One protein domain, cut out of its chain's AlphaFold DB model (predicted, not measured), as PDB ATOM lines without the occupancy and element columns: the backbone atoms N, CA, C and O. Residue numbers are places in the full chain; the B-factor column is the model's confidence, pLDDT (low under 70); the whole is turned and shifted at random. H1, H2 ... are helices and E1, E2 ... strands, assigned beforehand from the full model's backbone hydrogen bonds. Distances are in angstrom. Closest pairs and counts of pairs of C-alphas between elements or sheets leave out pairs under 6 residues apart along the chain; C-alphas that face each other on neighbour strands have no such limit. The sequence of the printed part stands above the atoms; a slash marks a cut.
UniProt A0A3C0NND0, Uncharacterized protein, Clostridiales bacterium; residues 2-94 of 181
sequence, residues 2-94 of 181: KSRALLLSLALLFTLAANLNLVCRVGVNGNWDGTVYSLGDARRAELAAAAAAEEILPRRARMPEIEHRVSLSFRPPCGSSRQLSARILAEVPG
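Overview. This is residues 2 to 94 of the 181 residues of an uncharacterized protein of Clostridiales bacterium (UniProt A0A3C0NND0). A ribbon of two antiparallel strands, E1 and E2, has residues 39 to 46 of H2 packed on it and H3 packed on H2, while residues 2 to 15 of H1 stick out and lengthen the rod. The printed part has 93 residues, in the order H1, E1, H2, E2, H3, class mixed. It is only just extended, close to loose, with radius of gyration of the C-alphas 18.7 A and spans of 70 by 21 by 17 A.

Along the chain. E1 is residues 21 to 28, 22.6 A long; E2 is 66 to 73, 21.3 A. H2 is 39 to 56, 26.0 A; H3 is 81 to 90, 14.1 A, ending at C-alpha 90 (5.184, 8.468, -47.314). H1 is 2 to 18, 24.3 A, from C-alpha 2 (-37.486, 0.300, -7.506).

Arrangement. E1 and E2 are antiparallel at 156 degrees; N 21 and O 73, 2.8 A apart, are within hydrogen-bond range. The closest C-alphas of E1 and H2, Cys 24 and Leu 39, are 5.9 A apart. H2 and H3 touch, closest at C-alphas Ala 45 and Ser 85, 4.3 A, at a steep tilt of 41 degrees, the same way. H1 is apart from H2, E2 and H3. In the three helices every O i to N i+4 pair is within range.

Size, cuts and confidence. The farthest C-alphas, Lys 2 and Pro 58, are 70.2 A apart. The printed part has no cut and no long link; residue 2 alone has pLDDT under 70.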
ATOM      1  N   LYS A   2     -37.715  -0.536  -6.302       61.44
ATOM      2  CA  LYS A   2     -37.486   0.300  -7.506       61.44
ATOM      3  C   LYS A   2     -36.285   1.267  -7.420       61.44
ATOM      4  O   LYS A   2     -35.558   1.395  -8.395       61.44
ATOM      5  N   SER A   3     -36.025   1.889  -6.262       71.94
ATOM      6  CA  SER A   3     -34.902   2.837  -6.106       71.94
ATOM      7  C   SER A   3     -33.526   2.176  -6.220       71.94
ATOM      8  O   SER A   3     -32.631   2.727  -6.849       71.94
ATOM      9  N   ARG A   4     -33.362   0.965  -5.670       79.06
ATOM     10  CA  ARG A   4     -32.107   0.204  -5.763       79.06
ATOM     11  C   ARG A   4     -31.814  -0.232  -7.200       79.06
ATOM     12  O   ARG A   4     -30.676  -0.120  -7.631       79.06
ATOM     13  N   ALA A   5     -32.833  -0.667  -7.942       85.00
ATOM     14  CA  ALA A   5     -32.687  -1.025  -9.354       85.00
ATOM     15  C   ALA A   5     -32.295   0.186 -10.217       85.00
ATOM     16  O   ALA A   5     -31.413   0.075 -11.062       85.00
ATOM     17  N   LEU A   6     -32.894   1.352  -9.952       90.50
ATOM     18  CA  LEU A   6     -32.602   2.590 -10.675       90.50
ATOM     19  C   LEU A   6     -31.181   3.111 -10.395       90.50
ATOM     20  O   LEU A   6     -30.469   3.507 -11.316       90.50
ATOM     21  N   LEU A   7     -30.734   3.038  -9.137       90.75
ATOM     22  CA  LEU A   7     -29.351   3.353  -8.763       90.75
ATOM     23  C   LEU A   7     -28.352   2.403  -9.429       90.75
ATOM     24  O   LEU A   7     -27.317   2.851  -9.910       90.75
ATOM     25  N   LEU A   8     -28.679   1.110  -9.502       90.88
ATOM     26  CA  LEU A   8     -27.814   0.115 -10.132       90.88
ATOM     27  C   LEU A   8     -27.708   0.338 -11.647       90.88
ATOM     28  O   LEU A   8     -26.607   0.295 -12.184       90.88
ATOM     29  N   SER A   9     -28.815   0.663 -12.326       90.81
ATOM     30  CA  SER A   9     -28.781   1.035 -13.747       90.81
ATOM     31  C   SER A   9     -27.987   2.315 -14.005       90.81
ATOM     32  O   SER A   9     -27.249   2.390 -14.984       90.81
ATOM     33  N   LEU A  10     -28.099   3.307 -13.116       93.12
ATOM     34  CA  LEU A  10     -27.366   4.564 -13.238       93.12
ATOM     35  C   LEU A  10     -25.862   4.341 -13.031       93.12
ATOM     36  O   LEU A  10     -25.056   4.832 -13.815       93.12
ATOM     37  N   ALA A  11     -25.489   3.546 -12.025       90.50
ATOM     38  CA  ALA A  11     -24.106   3.144 -11.793       90.50
ATOM     39  C   ALA A  11     -23.535   2.397 -13.007       90.50
ATOM     40  O   ALA A  11     -22.432   2.714 -13.446       90.50
ATOM     41  N   LEU A  12     -24.309   1.481 -13.603       90.56
ATOM     42  CA  LEU A  12     -23.899   0.763 -14.810       90.56
ATOM     43  C   LEU A  12     -23.648   1.722 -15.983       90.56
ATOM     44  O   LEU A  12     -22.615   1.627 -16.641       90.56
ATOM     45  N   LEU A  13     -24.544   2.688 -16.212       91.50
ATOM     46  CA  LEU A  13     -24.387   3.718 -17.245       91.50
ATOM     47  C   LEU A  13     -23.149   4.587 -17.016       91.50
ATOM     48  O   LEU A  13     -22.402   4.827 -17.962       91.50
ATOM     49  N   PHE A  14     -22.890   5.011 -15.775       90.94
ATOM     50  CA  PHE A  14     -21.679   5.762 -15.440       90.94
ATOM     51  C   PHE A  14     -20.418   4.941 -15.678       90.94
ATOM     52  O   PHE A  14     -19.468   5.454 -16.265       90.94
ATOM     53  N   THR A  15     -20.410   3.663 -15.291       89.12
ATOM     54  CA  THR A  15     -19.273   2.787 -15.589       89.12
ATOM     55  C   THR A  15     -19.097   2.585 -17.090       89.12
ATOM     56  O   THR A  15     -17.969   2.629 -17.571       89.12
ATOM     57  N   LEU A  16     -20.183   2.445 -17.856       88.25
ATOM     58  CA  LEU A  16     -20.121   2.306 -19.307       88.25
ATOM     59  C   LEU A  16     -19.518   3.569 -19.939       88.25
ATOM     60  O   LEU A  16     -18.562   3.476 -20.699       88.25
ATOM     61  N   ALA A  17     -20.028   4.744 -19.564       87.25
ATOM     62  CA  ALA A  17     -19.569   6.036 -20.061       87.25
ATOM     63  C   ALA A  17     -18.109   6.327 -19.684       87.25
ATOM     64  O   ALA A  17     -17.349   6.794 -20.527       87.25
ATOM     65  N   ALA A  18     -17.691   5.999 -18.458       86.56
ATOM     66  CA  ALA A  18     -16.316   6.194 -17.993       86.56
ATOM     67  C   ALA A  18     -15.292   5.299 -18.715       86.56
ATOM     68  O   ALA A  18     -14.110   5.628 -18.740       86.56
ATOM     69  N   ASN A  19     -15.732   4.181 -19.302       88.62
ATOM     70  CA  ASN A  19     -14.881   3.258 -20.058       88.62
ATOM     71  C   ASN A  19     -14.974   3.459 -21.583       88.62
ATOM     72  O   ASN A  19     -14.328   2.727 -22.337       88.62
ATOM     73  N   LEU A  20     -15.764   4.428 -22.059       91.38
ATOM     74  CA  LEU A  20     -15.831   4.773 -23.477       91.38
ATOM     75  C   LEU A  20     -14.749   5.793 -23.828       91.38
ATOM     76  O   LEU A  20     -14.697   6.900 -23.300       91.38
ATOM     77  N   ASN A  21     -13.915   5.422 -24.788       90.44
ATOM     78  CA  ASN A  21     -12.887   6.270 -25.361       90.44
ATOM     79  C   ASN A  21     -13.386   6.834 -26.686       90.44
ATOM     80  O   ASN A  21     -13.886   6.095 -27.539       90.44
ATOM     81  N   LEU A  22     -13.211   8.140 -26.878       92.25
ATOM     82  CA  LEU A  22     -13.411   8.767 -28.175       92.25
ATOM     83  C   LEU A  22     -12.189   8.486 -29.045       92.25
ATOM     84  O   LEU A  22     -11.073   8.893 -28.720       92.25
ATOM     85  N   VAL A  23     -12.406   7.777 -30.144       94.75
ATOM     86  CA  VAL A  23     -11.334   7.305 -31.006       94.75
ATOM     87  C   VAL A  23     -11.537   7.722 -32.455       94.75
ATOM     88  O   VAL A  23     -12.658   7.945 -32.906       94.75
ATOM     89  N   CYS A  24     -10.435   7.819 -33.191       94.56
ATOM     90  CA  CYS A  24     -10.400   8.244 -34.579       94.56
ATOM     91  C   CYS A  24      -9.653   7.220 -35.432       94.56
ATOM     92  O   CYS A  24      -8.549   6.801 -35.092       94.56
ATOM     93  N   ARG A  25     -10.241   6.823 -36.557       95.31
ATOM     94  CA  ARG A  25      -9.527   6.139 -37.639       95.31
ATOM     95  C   ARG A  25      -9.212   7.149 -38.725       95.31
ATOM     96  O   ARG A  25     -10.054   8.001 -39.013       95.31
ATOM     97  N   VAL A  26      -8.039   7.007 -39.333       96.06
ATOM     98  CA  VAL A  26      -7.551   7.921 -40.367       96.06
ATOM     99  C   VAL A  26      -7.281   7.153 -41.660       96.06
ATOM    100  O   VAL A  26      -6.484   6.207 -41.688       96.06
ATOM    101  N   GLY A  27      -7.979   7.557 -42.717       95.50
ATOM    102  CA  GLY A  27      -7.742   7.129 -44.089       95.50
ATOM    103  C   GLY A  27      -6.765   8.084 -44.771       95.50
ATOM    104  O   GLY A  27      -6.872   9.292 -44.586       95.50
ATOM    105  N   VAL A  28      -5.815   7.551 -45.540       95.88
ATOM    106  CA  VAL A  28      -4.854   8.338 -46.334       95.88
ATOM    107  C   VAL A  28      -4.970   7.884 -47.784       95.88
ATOM    108  O   VAL A  28      -4.758   6.702 -48.050       95.88
ATOM    109  N   ASN A  29      -5.351   8.780 -48.700       95.31
ATOM    110  CA  ASN A  29      -5.665   8.461 -50.102       95.31
ATOM    111  C   ASN A  29      -6.639   7.266 -50.235       95.31
ATOM    112  O   ASN A  29      -6.428   6.359 -51.037       95.31
ATOM    113  N   GLY A  30      -7.665   7.204 -49.378       91.88
ATOM    114  CA  GLY A  30      -8.629   6.097 -49.334       91.88
ATOM    115  C   GLY A  30      -8.126   4.801 -48.674       91.88
ATOM    116  O   GLY A  30      -8.926   3.897 -48.429       91.88
ATOM    117  N   ASN A  31      -6.842   4.699 -48.313       94.38
ATOM    118  CA  ASN A  31      -6.293   3.535 -47.616       94.38
ATOM    119  C   ASN A  31      -6.521   3.640 -46.105       94.38
ATOM    120  O   ASN A  31      -6.129   4.621 -45.469       94.38
ATOM    121  N   TRP A  32      -7.076   2.592 -45.496       93.69
ATOM    122  CA  TRP A  32      -7.328   2.495 -44.054       93.69
ATOM    123  C   TRP A  32      -6.467   1.380 -43.454       93.69
ATOM    124  O   TRP A  32      -6.538   0.243 -43.905       93.69
ATOM    125  N   ASP A  33      -5.671   1.680 -42.425       88.00
ATOM    126  CA  ASP A  33      -4.786   0.703 -41.761       88.00
ATOM    127  C   ASP A  33      -5.461  -0.032 -40.587       88.00
ATOM    128  O   ASP A  33      -4.847  -0.875 -39.939       88.00
ATOM    129  N   GLY A  34      -6.719   0.306 -40.281       87.38
ATOM    130  CA  GLY A  34      -7.463  -0.230 -39.137       87.38
ATOM    131  C   GLY A  34      -6.978   0.272 -37.772       87.38
ATOM    132  O   GLY A  34      -7.634  -0.010 -36.764       87.38
ATOM    133  N   THR A  35      -5.891   1.046 -37.732       93.56
ATOM    134  CA  THR A  35      -5.323   1.613 -36.513       93.56
ATOM    135  C   THR A  35      -6.250   2.685 -35.956       93.56
ATOM    136  O   THR A  35      -6.947   3.404 -36.677       93.56
ATOM    137  N   VAL A  36      -6.276   2.766 -34.631       94.94
ATOM    138  CA  VAL A  36      -7.172   3.639 -33.889       94.94
ATOM    139  C   VAL A  36      -6.339   4.640 -33.096       94.94
ATOM    140  O   VAL A  36      -5.519   4.252 -32.264       94.94
ATOM    141  N   TYR A  37      -6.563   5.920 -33.354       95.31
ATOM    142  CA  TYR A  37      -5.806   7.051 -32.828       95.31
ATOM    143  C   TYR A  37      -6.669   7.885 -31.882       95.31
ATOM    144  O   TYR A  37      -7.899   7.896 -31.977       95.31
ATOM    145  N   SER A  38      -6.032   8.622 -30.973       94.88
ATOM    146  CA  SER A  38      -6.716   9.721 -30.296       94.88
ATOM    147  C   SER A  38      -6.922  10.881 -31.282       94.88
ATOM    148  O   SER A  38      -6.163  11.034 -32.242       94.88
ATOM    149  N   LEU A  39      -7.922  11.736 -31.047       93.62
ATOM    150  CA  LEU A  39      -8.137  12.924 -31.890       93.62
ATOM    151  C   LEU A  39      -6.932  13.876 -31.877       93.62
ATOM    152  O   LEU A  39      -6.585  14.466 -32.900       93.62
ATOM    153  N   GLY A  40      -6.279  14.011 -30.719       93.69
ATOM    154  CA  GLY A  40      -5.080  14.832 -30.577       93.69
ATOM    155  C   GLY A  40      -3.902  14.272 -31.371       93.69
ATOM    156  O   GLY A  40      -3.189  15.032 -32.020       93.69
ATOM    157  N   ASP A  41      -3.707  12.953 -31.366       94.31
ATOM    158  CA  ASP A  41      -2.633  12.312 -32.127       94.31
ATOM    159  C   ASP A  41      -2.852  12.391 -33.631       94.31
ATOM    160  O   ASP A  41      -1.896  12.694 -34.342       94.31
ATOM    161  N   ALA A  42      -4.091  12.201 -34.099       94.75
ATOM    162  CA  ALA A  42      -4.448  12.374 -35.505       94.75
ATOM    163  C   ALA A  42      -4.093  13.784 -35.999       94.75
ATOM    164  O   ALA A  42      -3.296  13.951 -36.922       94.75
ATOM    165  N   ARG A  43      -4.564  14.812 -35.281       95.19
ATOM    166  CA  ARG A  43      -4.293  16.209 -35.639       95.19
ATOM    167  C   ARG A  43      -2.806  16.560 -35.578       95.19
ATOM    168  O   ARG A  43      -2.303  17.261 -36.453       95.19
ATOM    169  N   ARG A  44      -2.087  16.096 -34.549       96.06
ATOM    170  CA  ARG A  44      -0.633  16.317 -34.438       96.06
ATOM    171  C   ARG A  44       0.120  15.665 -35.589       96.06
ATOM    172  O   ARG A  44       1.059  16.266 -36.099       96.06
ATOM    173  N   ALA A  45      -0.285  14.463 -35.987       96.44
ATOM    174  CA  ALA A  45       0.347  13.736 -37.075       96.44
ATOM    175  C   ALA A  45       0.199  14.459 -38.417       96.44
ATOM    176  O   ALA A  45       1.186  14.600 -39.134       96.44
ATOM    177  N   GLU A  46      -1.000  14.951 -38.729       96.44
ATOM    178  CA  GLU A  46      -1.270  15.709 -39.958       96.44
ATOM    179  C   GLU A  46      -0.449  16.995 -40.030       96.44
ATOM    180  O   GLU A  46       0.198  17.257 -41.043       96.44
ATOM    181  N   LEU A  47      -0.414  17.770 -38.939       96.06
ATOM    182  CA  LEU A  47       0.381  18.999 -38.868       96.06
ATOM    183  C   LEU A  47       1.880  18.716 -38.999       96.06
ATOM    184  O   LEU A  47       2.572  19.413 -39.736       96.06
ATOM    185  N   ALA A  48       2.379  17.686 -38.310       95.88
ATOM    186  CA  ALA A  48       3.785  17.300 -38.380       95.88
ATOM    187  C   ALA A  48       4.174  16.821 -39.785       95.88
ATOM    188  O   ALA A  48       5.229  17.199 -40.288       95.88
ATOM    189  N   ALA A  49       3.322  16.023 -40.436       95.56
ATOM    190  CA  ALA A  49       3.560  15.556 -41.796       95.56
ATOM    191  C   ALA A  49       3.530  16.708 -42.808       95.56
ATOM    192  O   ALA A  49       4.388  16.759 -43.684       95.56
ATOM    193  N   ALA A  50       2.592  17.650 -42.667       94.81
ATOM    194  CA  ALA A  50       2.524  18.834 -43.520       94.81
ATOM    195  C   ALA A  50       3.774  19.711 -43.379       94.81
ATOM    196  O   ALA A  50       4.398  20.048 -44.383       94.81
ATOM    197  N   ALA A  51       4.182  20.013 -42.144       94.44
ATOM    198  CA  ALA A  51       5.385  20.796 -41.879       94.44
ATOM    199  C   ALA A  51       6.647  20.114 -42.437       94.44
ATOM    200  O   ALA A  51       7.438  20.750 -43.126       94.44
ATOM    201  N   ALA A  52       6.800  18.804 -42.210       94.06
ATOM    202  CA  ALA A  52       7.928  18.041 -42.741       94.06
ATOM    203  C   ALA A  52       7.936  18.006 -44.280       94.06
ATOM    204  O   ALA A  52       8.988  18.122 -44.904       94.06
ATOM    205  N   ALA A  53       6.769  17.869 -44.912       94.38
ATOM    206  CA  ALA A  53       6.658  17.879 -46.366       94.38
ATOM    207  C   ALA A  53       7.055  19.237 -46.969       94.38
ATOM    208  O   ALA A  53       7.736  19.272 -47.995       94.38
ATOM    209  N   GLU A  54       6.660  20.342 -46.331       93.69
ATOM    210  CA  GLU A  54       7.039  21.699 -46.745       93.69
ATOM    211  C   GLU A  54       8.529  22.000 -46.517       93.69
ATOM    212  O   GLU A  54       9.104  22.779 -47.271       93.69
ATOM    213  N   GLU A  55       9.178  21.359 -45.543       93.56
ATOM    214  CA  GLU A  55      10.631  21.464 -45.347       93.56
ATOM    215  C   GLU A  55      11.418  20.717 -46.442       93.56
ATOM    216  O   GLU A  55      12.437  21.200 -46.942       93.56
ATOM    217  N   ILE A  56      10.941  19.539 -46.852       91.75
ATOM    218  CA  ILE A  56      11.614  18.691 -47.849       91.75
ATOM    219  C   ILE A  56      11.453  19.253 -49.272       91.75
ATOM    220  O   ILE A  56      12.378  19.206 -50.105       91.75
ATOM    221  N   LEU A  57      10.253  19.741 -49.592       91.88
ATOM    222  CA  LEU A  57       9.897  20.173 -50.937       91.88
ATOM    223  C   LEU A  57      10.179  21.669 -51.141       91.88
ATOM    224  O   LEU A  57       9.874  22.492 -50.291       91.88
ATOM    225  N   PRO A  58      10.712  22.071 -52.309       82.81
ATOM    226  CA  PRO A  58      11.063  23.469 -52.577       82.81
ATOM    227  C   PRO A  58       9.838  24.368 -52.819       82.81
ATOM    228  O   PRO A  58       9.968  25.577 -52.986       82.81
ATOM    229  N   ARG A  59       8.651  23.769 -52.938       82.56
ATOM    230  CA  ARG A  59       7.363  24.422 -53.178       82.56
ATOM    231  C   ARG A  59       6.353  23.831 -52.208       82.56
ATOM    232  O   ARG A  59       6.576  22.742 -51.685       82.56
ATOM    233  N   ARG A  60       5.218  24.516 -52.042       86.69
ATOM    234  CA  ARG A  60       4.113  24.049 -51.200       86.69
ATOM    235  C   ARG A  60       3.771  22.593 -51.521       86.69
ATOM    236  O   ARG A  60       3.447  22.270 -52.667       86.69
ATOM    237  N   ALA A  61       3.877  21.739 -50.508       89.62
ATOM    238  CA  ALA A  61       3.647  20.315 -50.653       89.62
ATOM    239  C   ALA A  61       2.181  20.045 -51.012       89.62
ATOM    240  O   ALA A  61       1.259  20.631 -50.437       89.62
ATOM    241  N   ARG A  62       1.953  19.134 -51.961       93.00
ATOM    242  CA  ARG A  62       0.612  18.610 -52.221       93.00
ATOM    243  C   ARG A  62       0.353  17.489 -51.224       93.00
ATOM    244  O   ARG A  62       0.850  16.384 -51.410       93.00
ATOM    245  N   MET A  63      -0.397  17.785 -50.170       94.62
ATOM    246  CA  MET A  63      -0.738  16.780 -49.164       94.62
ATOM    247  C   MET A  63      -1.687  15.712 -49.735       94.62
ATOM    248  O   MET A  63      -2.500  16.041 -50.606       94.62
ATOM    249  N   PRO A  64      -1.583  14.451 -49.270       94.81
ATOM    250  CA  PRO A  64      -2.548  13.407 -49.594       94.81
ATOM    251  C   PRO A  64      -3.938  13.744 -49.044       94.81
ATOM    252  O   PRO A  64      -4.087  14.569 -48.141       94.81
ATOM    253  N   GLU A  65      -4.958  13.086 -49.584       95.31
ATOM    254  CA  GLU A  65      -6.326  13.211 -49.085       95.31
ATOM    255  C   GLU A  65      -6.465  12.464 -47.754       95.31
ATOM    256  O   GLU A  65      -6.082  11.295 -47.650       95.31
ATOM    257  N   ILE A  66      -6.985  13.145 -46.732       95.94
ATOM    258  CA  ILE A  66      -7.139  12.604 -45.380       95.94
ATOM    259  C   ILE A  66      -8.622  12.516 -45.031       95.94
ATOM    260  O   ILE A  66      -9.343  13.508 -45.100       95.94
ATOM    261  N   GLU A  67      -9.054  11.333 -44.600       96.56
ATOM    262  CA  GLU A  67     -10.415  11.076 -44.128       96.56
ATOM    263  C   GLU A  67     -10.418  10.664 -42.655       96.56
ATOM    264  O   GLU A  67      -9.602   9.847 -42.220       96.56
ATOM    265  N   HIS A  68     -11.402  11.142 -41.890       95.19
ATOM    266  CA  HIS A  68     -11.560  10.812 -40.473       95.19
ATOM    267  C   HIS A  68     -12.855  10.059 -40.212       95.19
ATOM    268  O   HIS A  68     -13.934  10.463 -40.643       95.19
ATOM    269  N   ARG A  69     -12.772   8.993 -39.417       96.00
ATOM    270  CA  ARG A  69     -13.948   8.320 -38.849       96.00
ATOM    271  C   ARG A  69     -13.834   8.294 -37.340       96.00
ATOM    272  O   ARG A  69     -12.955   7.629 -36.794       96.00
ATOM    273  N   VAL A  70     -14.725   9.022 -36.681       94.81
ATOM    274  CA  VAL A  70     -14.766   9.129 -35.221       94.81
ATOM    275  C   VAL A  70     -15.807   8.165 -34.669       94.81
ATOM    276  O   VAL A  70     -16.924   8.089 -35.179       94.81
ATOM    277  N   SER A  71     -15.445   7.413 -33.635       93.69
ATOM    278  CA  SER A  71     -16.355   6.494 -32.954       93.69
ATOM    279  C   SER A  71     -16.044   6.393 -31.462       93.69
ATOM    280  O   SER A  71     -15.006   6.850 -30.986       93.69
ATOM    281  N   LEU A  72     -16.972   5.801 -30.711       93.00
ATOM    282  CA  LEU A  72     -16.769   5.452 -29.310       93.00
ATOM    283  C   LEU A  72     -16.307   3.996 -29.211       93.00
ATOM    284  O   LEU A  72     -16.837   3.118 -29.895       93.00
ATOM    285  N   SER A  73     -15.309   3.742 -28.371       91.12
ATOM    286  CA  SER A  73     -14.678   2.433 -28.224       91.12
ATOM    287  C   SER A  73     -14.374   2.131 -26.764       91.12
ATOM    288  O   SER A  73     -13.810   2.954 -26.051       91.12
ATOM    289  N   PHE A  74     -14.662   0.905 -26.330       89.19
ATOM    290  CA  PHE A  74     -14.207   0.405 -25.027       89.19
ATOM    291  C   PHE A  74     -12.700   0.135 -24.982       89.19
ATOM    292  O   PHE A  74     -12.122  -0.015 -23.912       89.19
ATOM    293  N   ARG A  75     -12.047   0.058 -26.148       90.12
ATOM    294  CA  ARG A  75     -10.591  -0.053 -26.249       90.12
ATOM    295  C   ARG A  75      -9.969   1.337 -26.369       90.12
ATOM    296  O   ARG A  75     -10.474   2.123 -27.181       90.12
ATOM    297  N   PRO A  76      -8.885   1.619 -25.630       89.94
ATOM    298  CA  PRO A  76      -8.147   2.862 -25.789       89.94
ATOM    299  C   PRO A  76      -7.510   2.944 -27.187       89.94
ATOM    300  O   PRO A  76      -7.292   1.907 -27.830       89.94
ATOM    301  N   PRO A  77      -7.202   4.158 -27.673       92.69
ATOM    302  CA  PRO A  77      -6.409   4.323 -28.884       92.69
ATOM    303  C   PRO A  77      -5.021   3.690 -28.699       92.69
ATOM    304  O   PRO A  77      -4.432   3.765 -27.624       92.69
ATOM    305  N   CYS A  78      -4.507   3.065 -29.755       92.81
ATOM    306  CA  CYS A  78      -3.208   2.384 -29.759       92.81
ATOM    307  C   CYS A  78      -2.214   2.989 -30.758       92.81
ATOM    308  O   CYS A  78      -1.013   2.745 -30.655       92.81
ATOM    309  N   GLY A  79      -2.701   3.769 -31.724       91.44
ATOM    310  CA  GLY A  79      -1.873   4.436 -32.716       91.44
ATOM    311  C   GLY A  79      -1.171   5.665 -32.148       91.44
ATOM    312  O   GLY A  79      -1.740   6.403 -31.345       91.44
ATOM    313  N   SER A  80       0.055   5.909 -32.608       94.56
ATOM    314  CA  SER A  80       0.844   7.085 -32.225       94.56
ATOM    315  C   SER A  80       0.857   8.145 -33.325       94.56
ATOM    316  O   SER A  80       0.778   7.825 -34.514       94.56
ATOM    317  N   SER A  81       1.039   9.411 -32.939       94.44
ATOM    318  CA  SER A  81       1.182  10.508 -33.904       94.44
ATOM    319  C   SER A  81       2.368  10.299 -34.851       94.44
ATOM    320  O   SER A  81       2.250  10.566 -36.041       94.44
ATOM    321  N   ARG A  82       3.487   9.758 -34.347       94.06
ATOM    322  CA  ARG A  82       4.703   9.473 -35.128       94.06
ATOM    323  C   ARG A  82       4.458   8.460 -36.243       94.06
ATOM    324  O   ARG A  82       4.955   8.628 -37.353       94.06
ATOM    325  N   GLN A  83       3.720   7.393 -35.941       93.81
ATOM    326  CA  GLN A  83       3.397   6.359 -36.923       93.81
ATOM    327  C   GLN A  83       2.509   6.927 -38.032       93.81
ATOM    328  O   GLN A  83       2.789   6.729 -39.213       93.81
ATOM    329  N   LEU A  84       1.474   7.680 -37.652       95.50
ATOM    330  CA  LEU A  84       0.561   8.285 -38.612       95.50
ATOM    331  C   LEU A  84       1.245   9.374 -39.447       95.50
ATOM    332  O   LEU A  84       1.036   9.418 -40.654       95.50
ATOM    333  N   SER A  85       2.113  10.202 -38.857       95.75
ATOM    334  CA  SER A  85       2.823  11.244 -39.606       95.75
ATOM    335  C   SER A  85       3.771  10.647 -40.642       95.75
ATOM    336  O   SER A  85       3.816  11.127 -41.768       95.75
ATOM    337  N   ALA A  86       4.491   9.574 -40.293       93.38
ATOM    338  CA  ALA A  86       5.353   8.854 -41.231       93.38
ATOM    339  C   ALA A  86       4.547   8.245 -42.390       93.38
ATOM    340  O   ALA A  86       4.959   8.317 -43.546       93.38
ATOM    341  N   ARG A  87       3.366   7.697 -42.085       94.19
ATOM    342  CA  ARG A  87       2.447   7.144 -43.084       94.19
ATOM    343  C   ARG A  87       1.900   8.218 -44.025       94.19
ATOM    344  O   ARG A  87       1.925   8.018 -45.231       94.19
ATOM    345  N   ILE A  88       1.449   9.356 -43.492       95.50
ATOM    346  CA  ILE A  88       0.988  10.495 -44.303       95.50
ATOM    347  C   ILE A  88       2.132  10.999 -45.187       95.50
ATOM    348  O   ILE A  88       1.939  11.200 -46.381       95.50
ATOM    349  N   LEU A  89       3.328  11.170 -44.618       94.81
ATOM    350  CA  LEU A  89       4.489  11.698 -45.332       94.81
ATOM    351  C   LEU A  89       4.966  10.769 -46.460       94.81
ATOM    352  O   LEU A  89       5.396  11.254 -47.502       94.81
ATOM    353  N   ALA A  90       4.858   9.450 -46.279       91.81
ATOM    354  CA  ALA A  90       5.184   8.468 -47.314       91.81
ATOM    355  C   ALA A  90       4.275   8.561 -48.553       91.81
ATOM    356  O   ALA A  90       4.694   8.186 -49.642       91.81
ATOM    357  N   GLU A  91       3.058   9.083 -48.392       94.12
ATOM    358  CA  GLU A  91       2.068   9.259 -49.460       94.12
ATOM    359  C   GLU A  91       2.145  10.646 -50.125       94.12
ATOM    360  O   GLU A  91       1.393  10.936 -51.058       94.12
ATOM    361  N   VAL A  92       3.040  11.530 -49.662       94.56
ATOM    362  CA  VAL A  92       3.233  12.860 -50.256       94.56
ATOM    363  C   VAL A  92       4.001  12.732 -51.580       94.56
ATOM    364  O   VAL A  92       5.141  12.259 -51.593       94.56
ATOM    365  N   PRO A  93       3.453  13.219 -52.708       91.62
ATOM    366  CA  PRO A  93       4.154  13.208 -53.984       91.62
ATOM    367  C   PRO A  93       5.468  13.999 -53.940       91.62
ATOM    368  O   PRO A  93       5.501  15.156 -53.522       91.62
ATOM    369  N   GLY A  94       6.546  13.389 -54.434       90.25
ATOM    370  CA  GLY A  94       7.879  14.001 -54.461       90.25
ATOM    371  C   GLY A  94       8.670  13.855 -53.158       90.25
ATOM    372  O   GLY A  94       9.821  14.300 -53.098       90.25
TER     373      GLY A  94